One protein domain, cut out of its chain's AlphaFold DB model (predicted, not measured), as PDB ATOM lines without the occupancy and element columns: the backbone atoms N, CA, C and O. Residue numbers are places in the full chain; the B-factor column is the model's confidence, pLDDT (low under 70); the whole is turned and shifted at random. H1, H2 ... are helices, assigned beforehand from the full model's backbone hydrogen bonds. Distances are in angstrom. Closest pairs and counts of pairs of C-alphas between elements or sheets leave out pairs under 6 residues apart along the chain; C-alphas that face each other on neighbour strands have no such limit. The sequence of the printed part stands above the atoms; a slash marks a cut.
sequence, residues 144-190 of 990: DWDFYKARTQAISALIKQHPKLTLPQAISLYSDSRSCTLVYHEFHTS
ATOM      1  N   ASP A 144     -21.476  34.247 -23.857       89.88
ATOM      2  CA  ASP A 144     -22.111  33.065 -24.451       89.88
ATOM      3  C   ASP A 144     -23.466  32.806 -23.767       89.88
ATOM      4  O   ASP A 144     -23.579  32.121 -22.741       89.88
ATOM      5  N   TRP A 145     -24.511  33.422 -24.320       89.56
ATOM      6  CA  TRP A 145     -25.878  33.297 -23.825       89.56
ATOM      7  C   TRP A 145     -26.467  31.905 -24.033       89.56
ATOM      8  O   TRP A 145     -27.354  31.517 -23.269       89.56
ATOM      9  N   ASP A 146     -25.991  31.158 -25.027       91.00
ATOM     10  CA  ASP A 146     -26.509  29.830 -25.342       91.00
ATOM     11  C   ASP A 146     -26.063  28.829 -24.280       91.00
ATOM     12  O   ASP A 146     -26.899  28.115 -23.718       91.00
ATOM     13  N   PHE A 147     -24.779  28.857 -23.900       90.44
ATOM     14  CA  PHE A 147     -24.285  28.096 -22.751       90.44
ATOM     15  C   PHE A 147     -25.040  28.456 -21.465       90.44
ATOM     16  O   PHE A 147     -25.514  27.566 -20.755       90.44
ATOM     17  N   TYR A 148     -25.199  29.752 -21.175       90.25
ATOM     18  CA  TYR A 148     -25.873  30.204 -19.956       90.25
ATOM     19  C   TYR A 148     -27.334  29.730 -19.879       90.25
ATOM     20  O   TYR A 148     -27.770  29.196 -18.850       90.25
ATOM     21  N   LYS A 149     -28.101  29.891 -20.967       91.06
ATOM     22  CA  LYS A 149     -29.501  29.446 -21.044       91.06
ATOM     23  C   LYS A 149     -29.607  27.929 -20.925       91.06
ATOM     24  O   LYS A 149     -30.398  27.453 -20.114       91.06
ATOM     25  N   ALA A 150     -28.787  27.178 -21.662       90.38
ATOM     26  CA  ALA A 150     -28.789  25.717 -21.608       90.38
ATOM     27  C   ALA A 150     -28.493  25.205 -20.189       90.38
ATOM     28  O   ALA A 150     -29.233  24.378 -19.651       90.38
ATOM     29  N   ARG A 151     -27.468  25.764 -19.534       89.06
ATOM     30  CA  ARG A 151     -27.078  25.399 -18.168       89.06
ATOM     31  C   ARG A 151     -28.170  25.711 -17.146       89.06
ATOM     32  O   ARG A 151     -28.520  24.854 -16.335       89.06
ATOM     33  N   THR A 152     -28.724  26.922 -17.168       89.81
ATOM     34  CA  THR A 152     -29.765  27.331 -16.205       89.81
ATOM     35  C   THR A 152     -31.062  26.541 -16.381       89.81
ATOM     36  O   THR A 152     -31.682  26.160 -15.383       89.81
ATOM     37  N   GLN A 153     -31.446  26.222 -17.620       91.06
ATOM     38  CA  GLN A 153     -32.591  25.358 -17.913       91.06
ATOM     39  C   GLN A 153     -32.367  23.927 -17.415       91.06
ATOM     40  O   GLN A 153     -33.251  23.375 -16.762       91.06
ATOM     41  N   ALA A 154     -31.183  23.350 -17.646       89.50
ATOM     42  CA  ALA A 154     -30.846  22.006 -17.184       89.50
ATOM     43  C   ALA A 154     -30.838  21.899 -15.649       89.50
ATOM     44  O   ALA A 154     -31.438  20.981 -15.090       89.50
ATOM     45  N   ILE A 155     -30.235  22.866 -14.948       88.38
ATOM     46  CA  ILE A 155     -30.254  22.913 -13.477       88.38
ATOM     47  C   ILE A 155     -31.692  23.067 -12.963       88.38
ATOM     48  O   ILE A 155     -32.103  22.362 -12.043       88.38
ATOM     49  N   SER A 156     -32.488  23.943 -13.583       89.00
ATOM     50  CA  SER A 156     -33.899  24.120 -13.218       89.00
ATOM     51  C   SER A 156     -34.718  22.844 -13.445       89.00
ATOM     52  O   SER A 156     -35.588  22.523 -12.637       89.00
ATOM     53  N   ALA A 157     -34.439  22.097 -14.517       90.06
ATOM     54  CA  ALA A 157     -35.067  20.808 -14.792       90.06
ATOM     55  C   ALA A 157     -34.688  19.756 -13.738       90.06
ATOM     56  O   ALA A 157     -35.577  19.067 -13.243       90.06
ATOM     57  N   LEU A 158     -33.418  19.693 -13.321       88.69
ATOM     58  CA  LEU A 158     -32.958  18.796 -12.252       88.69
ATOM     59  C   LEU A 158     -33.656  19.080 -10.916       88.69
ATOM     60  O   LEU A 158     -34.089  18.150 -10.239       88.69
ATOM     61  N   ILE A 159     -33.821  20.355 -10.552       87.56
ATOM     62  CA  ILE A 159     -34.535  20.749  -9.326       87.56
ATOM     63  C   ILE A 159     -36.016  20.361  -9.411       87.56
ATOM     64  O   ILE A 159     -36.577  19.864  -8.438       87.56
ATOM     65  N   LYS A 160     -36.650  20.543 -10.578       89.75
ATOM     66  CA  LYS A 160     -38.046  20.132 -10.804       89.75
ATOM     67  C   LYS A 160     -38.224  18.611 -10.744       89.75
ATOM     68  O   LYS A 160     -39.199  18.148 -10.162       89.75
ATOM     69  N   GLN A 161     -37.300  17.845 -11.325       91.12
ATOM     70  CA  GLN A 161     -37.316  16.377 -11.301       91.12
ATOM     71  C   GLN A 161     -37.043  15.818  -9.897       91.12
ATOM     72  O   GLN A 161     -37.591  14.784  -9.518       91.12
ATOM     73  N   HIS A 162     -36.230  16.518  -9.103       88.31
ATOM     74  CA  HIS A 162     -35.835  16.099  -7.763       88.31
ATOM     75  C   HIS A 162     -36.024  17.233  -6.741       88.31
ATOM     76  O   HIS A 162     -35.045  17.837  -6.299       88.31
ATOM     77  N   PRO A 163     -37.261  17.478  -6.265       83.81
ATOM     78  CA  PRO A 163     -37.571  18.598  -5.365       83.81
ATOM     79  C   PRO A 163     -36.881  18.521  -3.992       83.81
ATOM     80  O   PRO A 163     -36.890  19.489  -3.237       83.81
ATOM     81  N   LYS A 164     -36.274  17.376  -3.649       81.75
ATOM     82  CA  LYS A 164     -35.470  17.197  -2.429       81.75
ATOM     83  C   LYS A 164     -34.027  17.703  -2.565       81.75
ATOM     84  O   LYS A 164     -33.341  17.807  -1.549       81.75
ATOM     85  N   LEU A 165     -33.541  17.973  -3.781       77.88
ATOM     86  CA  LEU A 165     -32.188  18.481  -3.994       77.88
ATOM     87  C   LEU A 165     -32.117  19.973  -3.671       77.88
ATOM     88  O   LEU A 165     -32.916  20.774  -4.150       77.88
ATOM     89  N   THR A 166     -31.103  20.359  -2.902       74.50
ATOM     90  CA  THR A 166     -30.748  21.775  -2.757       74.50
ATOM     91  C   THR A 166     -30.110  22.287  -4.051       74.50
ATOM     92  O   THR A 166     -29.497  21.520  -4.797       74.50
ATOM     93  N   LEU A 167     -30.209  23.592  -4.319       77.44
ATOM     94  CA  LEU A 167     -29.615  24.210  -5.512       77.44
ATOM     95  C   LEU A 167     -28.117  23.857  -5.702       77.44
ATOM     96  O   LEU A 167     -27.751  23.445  -6.802       77.44
ATOM     97  N   PRO A 168     -27.255  23.909  -4.665       71.38
ATOM     98  CA  PRO A 168     -25.861  23.468  -4.769       71.38
ATOM     99  C   PRO A 168     -25.708  21.990  -5.155       71.38
ATOM    100  O   PRO A 168     -24.836  21.647  -5.951       71.38
ATOM    101  N   GLN A 169     -26.570  21.108  -4.635       74.31
ATOM    102  CA  GLN A 169     -26.550  19.685  -4.987       74.31
ATOM    103  C   GLN A 169     -26.953  19.476  -6.451       74.31
ATOM    104  O   GLN A 169     -26.278  18.736  -7.160       74.31
ATOM    105  N   ALA A 170     -27.984  20.175  -6.933       81.25
ATOM    106  CA  ALA A 170     -28.373  20.134  -8.342       81.25
ATOM    107  C   ALA A 170     -27.247  20.637  -9.266       81.25
ATOM    108  O   ALA A 170     -26.965  20.006 -10.283       81.25
ATOM    109  N   ILE A 171     -26.544  21.713  -8.885       80.31
ATOM    110  CA  ILE A 171     -25.377  22.215  -9.628       80.31
ATOM    111  C   ILE A 171     -24.249  21.172  -9.651       80.31
ATOM    112  O   ILE A 171     -23.651  20.950 -10.698       80.31
ATOM    113  N   SER A 172     -23.976  20.496  -8.531       75.31
ATOM    114  CA  SER A 172     -22.921  19.470  -8.466       75.31
ATOM    115  C   SER A 172     -23.189  18.246  -9.356       75.31
ATOM    116  O   SER A 172     -22.249  17.577  -9.787       75.31
ATOM    117  N   LEU A 173     -24.465  17.967  -9.650       79.31
ATOM    118  CA  LEU A 173     -24.887  16.886 -10.540       79.31
ATOM    119  C   LEU A 173     -24.852  17.288 -12.020       79.31
ATOM    120  O   LEU A 173     -24.796  16.408 -12.877       79.31
ATOM    121  N   TYR A 174     -24.854  18.588 -12.333       81.81
ATOM    122  CA  TYR A 174     -24.756  19.065 -13.709       81.81
ATOM    123  C   TYR A 174     -23.392  18.695 -14.311       81.81
ATOM    124  O   TYR A 174     -22.334  19.055 -13.794       81.81
ATOM    125  N   SER A 175     -23.413  17.944 -15.412       70.25
ATOM    126  CA  SER A 175     -22.231  17.305 -15.995       70.25
ATOM    127  C   SER A 175     -21.953  17.755 -17.431       70.25
ATOM    128  O   SER A 175     -21.747  16.920 -18.307       70.25
ATOM    129  N   ASP A 176     -21.936  19.065 -17.685       80.56
ATOM    130  CA  ASP A 176     -21.361  19.609 -18.922       80.56
ATOM    131  C   ASP A 176     -19.850  19.788 -18.742       80.56
ATOM    132  O   ASP A 176     -19.401  20.409 -17.777       80.56
ATOM    133  N   SER A 177     -19.074  19.266 -19.692       76.81
ATOM    134  CA  SER A 177     -17.617  19.437 -19.776       76.81
ATOM    135  C   SER A 177     -17.155  20.899 -19.752       76.81
ATOM    136  O   SER A 177     -16.045  21.176 -19.305       76.81
ATOM    137  N   ARG A 178     -18.007  21.836 -20.192       80.00
ATOM    138  CA  ARG A 178     -17.727  23.275 -20.177       80.00
ATOM    139  C   ARG A 178     -17.971  23.920 -18.810       80.00
ATOM    140  O   ARG A 178     -17.372  24.950 -18.525       80.00
ATOM    141  N   SER A 179     -18.815  23.353 -17.942       84.50
ATOM    142  CA  SER A 179     -19.115  23.985 -16.649       84.50
ATOM    143  C   SER A 179     -17.990  23.768 -15.648       84.50
ATOM    144  O   SER A 179     -17.675  22.645 -15.251       84.50
ATOM    145  N   CYS A 180     -17.411  24.878 -15.203       85.19
ATOM    146  CA  CYS A 180     -16.229  24.868 -14.356       85.19
ATOM    147  C   CYS A 180     -16.528  25.172 -12.889       85.19
ATOM    148  O   CYS A 180     -15.661  24.987 -12.034       85.19
ATOM    149  N   THR A 181     -17.739  25.634 -12.571       87.75
ATOM    150  CA  THR A 181     -18.052  26.206 -11.258       87.75
ATOM    151  C   THR A 181     -19.283  25.586 -10.605       87.75
ATOM    152  O   THR A 181     -20.206  25.114 -11.265       87.75
ATOM    153  N   LEU A 182     -19.307  25.639  -9.275       82.75
ATOM    154  CA  LEU A 182     -20.423  25.238  -8.419       82.75
ATOM    155  C   LEU A 182     -21.356  26.417  -8.086       82.75
ATOM    156  O   LEU A 182     -22.115  26.358  -7.120       82.75
ATOM    157  N   VAL A 183     -21.305  27.504  -8.866       85.50
ATOM    158  CA  VAL A 183     -22.189  28.668  -8.699       85.50
ATOM    159  C   VAL A 183     -23.385  28.605  -9.641       85.50
ATOM    160  O   VAL A 183     -23.355  27.942 -10.676       85.50
ATOM    161  N   TYR A 184     -24.465  29.303  -9.293       83.94
ATOM    162  CA  TYR A 184     -25.676  29.286 -10.110       83.94
ATOM    163  C   TYR A 184     -25.503  30.021 -11.445       83.94
ATOM    164  O   TYR A 184     -25.881  29.485 -12.483       83.94
ATOM    165  N   HIS A 185     -24.876  31.198 -11.439       88.25
ATOM    166  CA  HIS A 185     -24.605  31.965 -12.653       88.25
ATOM    167  C   HIS A 185     -23.163  31.739 -13.117       88.25
ATOM    168  O   HIS A 185     -22.223  32.120 -12.425       88.25
ATOM    169  N   GLU A 186     -23.000  31.121 -14.286       89.31
ATOM    170  CA  GLU A 186     -21.709  30.914 -14.948       89.31
ATOM    171  C   GLU A 186     -21.813  31.440 -16.382       89.31
ATOM    172  O   GLU A 186     -22.719  31.048 -17.117       89.31
ATOM    173  N   PHE A 187     -20.896  32.325 -16.763       87.25
ATOM    174  CA  PHE A 187     -20.859  32.957 -18.079       87.25
ATOM    175  C   PHE A 187     -19.487  32.746 -18.693       87.25
ATOM    176  O   PHE A 187     -18.475  32.858 -17.999       87.25
ATOM    177  N   HIS A 188     -19.453  32.445 -19.984       86.69
ATOM    178  CA  HIS A 188     -18.216  32.289 -20.738       86.69
ATOM    179  C   HIS A 188     -18.101  33.428 -21.742       86.69
ATOM    180  O   HIS A 188     -19.104  33.896 -22.280       86.69
ATOM    181  N   THR A 189     -16.879  33.893 -21.972       82.38
ATOM    182  CA  THR A 189     -16.580  34.904 -22.985       82.38
ATOM    183  C   THR A 189     -15.295  34.526 -23.706       82.38
ATOM    184  O   THR A 189     -14.355  34.023 -23.087       82.38
ATOM    185  N   SER A 190     -15.269  34.719 -25.022       74.12
ATOM    186  CA  SER A 190     -14.100  34.412 -25.841       74.12
ATOM    187  C   SER A 190     -13.178  35.624 -25.874       74.12
ATOM    188  O   SER A 190     -13.494  36.647 -26.477       74.12
TER     189      SER A 190
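This is residues 144 to 190 of the 990 residues of the protein "DNA polymerase" of Giardia intestinalis (UniProt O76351). One long helix, H1, makes one side of a rod; the rest of the printed part folds back along it, with the short helix H2 packed crosswise on H1 by residues 155 to 159 of H1 and a winding stretch without a named element, residues 174 to 190, returning toward the beginning of H1. That stretch doubles back near residue 178 and again near residues 183 to 185, and the two printed ends come near each other. The printed part has 47 residues with two named helices, H1 then H2, and no named strand; its class is all helix. It is compact, with a radius of gyration of the C-alphas of 10.4 A, and spans 36 by 16 by 16 A.

H1, residues 145 to 161, measures 24.0 A from its first C-alpha at (-25.878, 33.297, -23.825) to its last at (-37.316, 16.377, -11.301). H2 covers residues 167 to 173, 10.1 A from first to last C-alpha. The stretch after it, residues 174 to 190, has 17 residues and no named element, and its C-alphas lie 6 to 20 A from the mean of all C-alphas at (-26.429, 24.388, -14.074).

H1 touches H2 with residues 155 to 159 alone. Their closest C-alphas, those of Ile 155 and Ala 170, are 6.1 A apart. Their lines stand about perpendicular, at 78 degrees, with centres 11.3 A apart. A tight link of 5 residues joins them. In H1 and H2 every O i to N i+4 pair is within hydrogen-bond range.

The C-alphas farthest apart, those of Lys 164 and Ser 190, are separated by 36.1 A, while the C-alphas of Asp 144 and Ser 190 are 8.2 A apart. The printed part has no cut. The mean pLDDT of the printed part is 84.5, and no printed residue is under 70; H2 has a mean of 77.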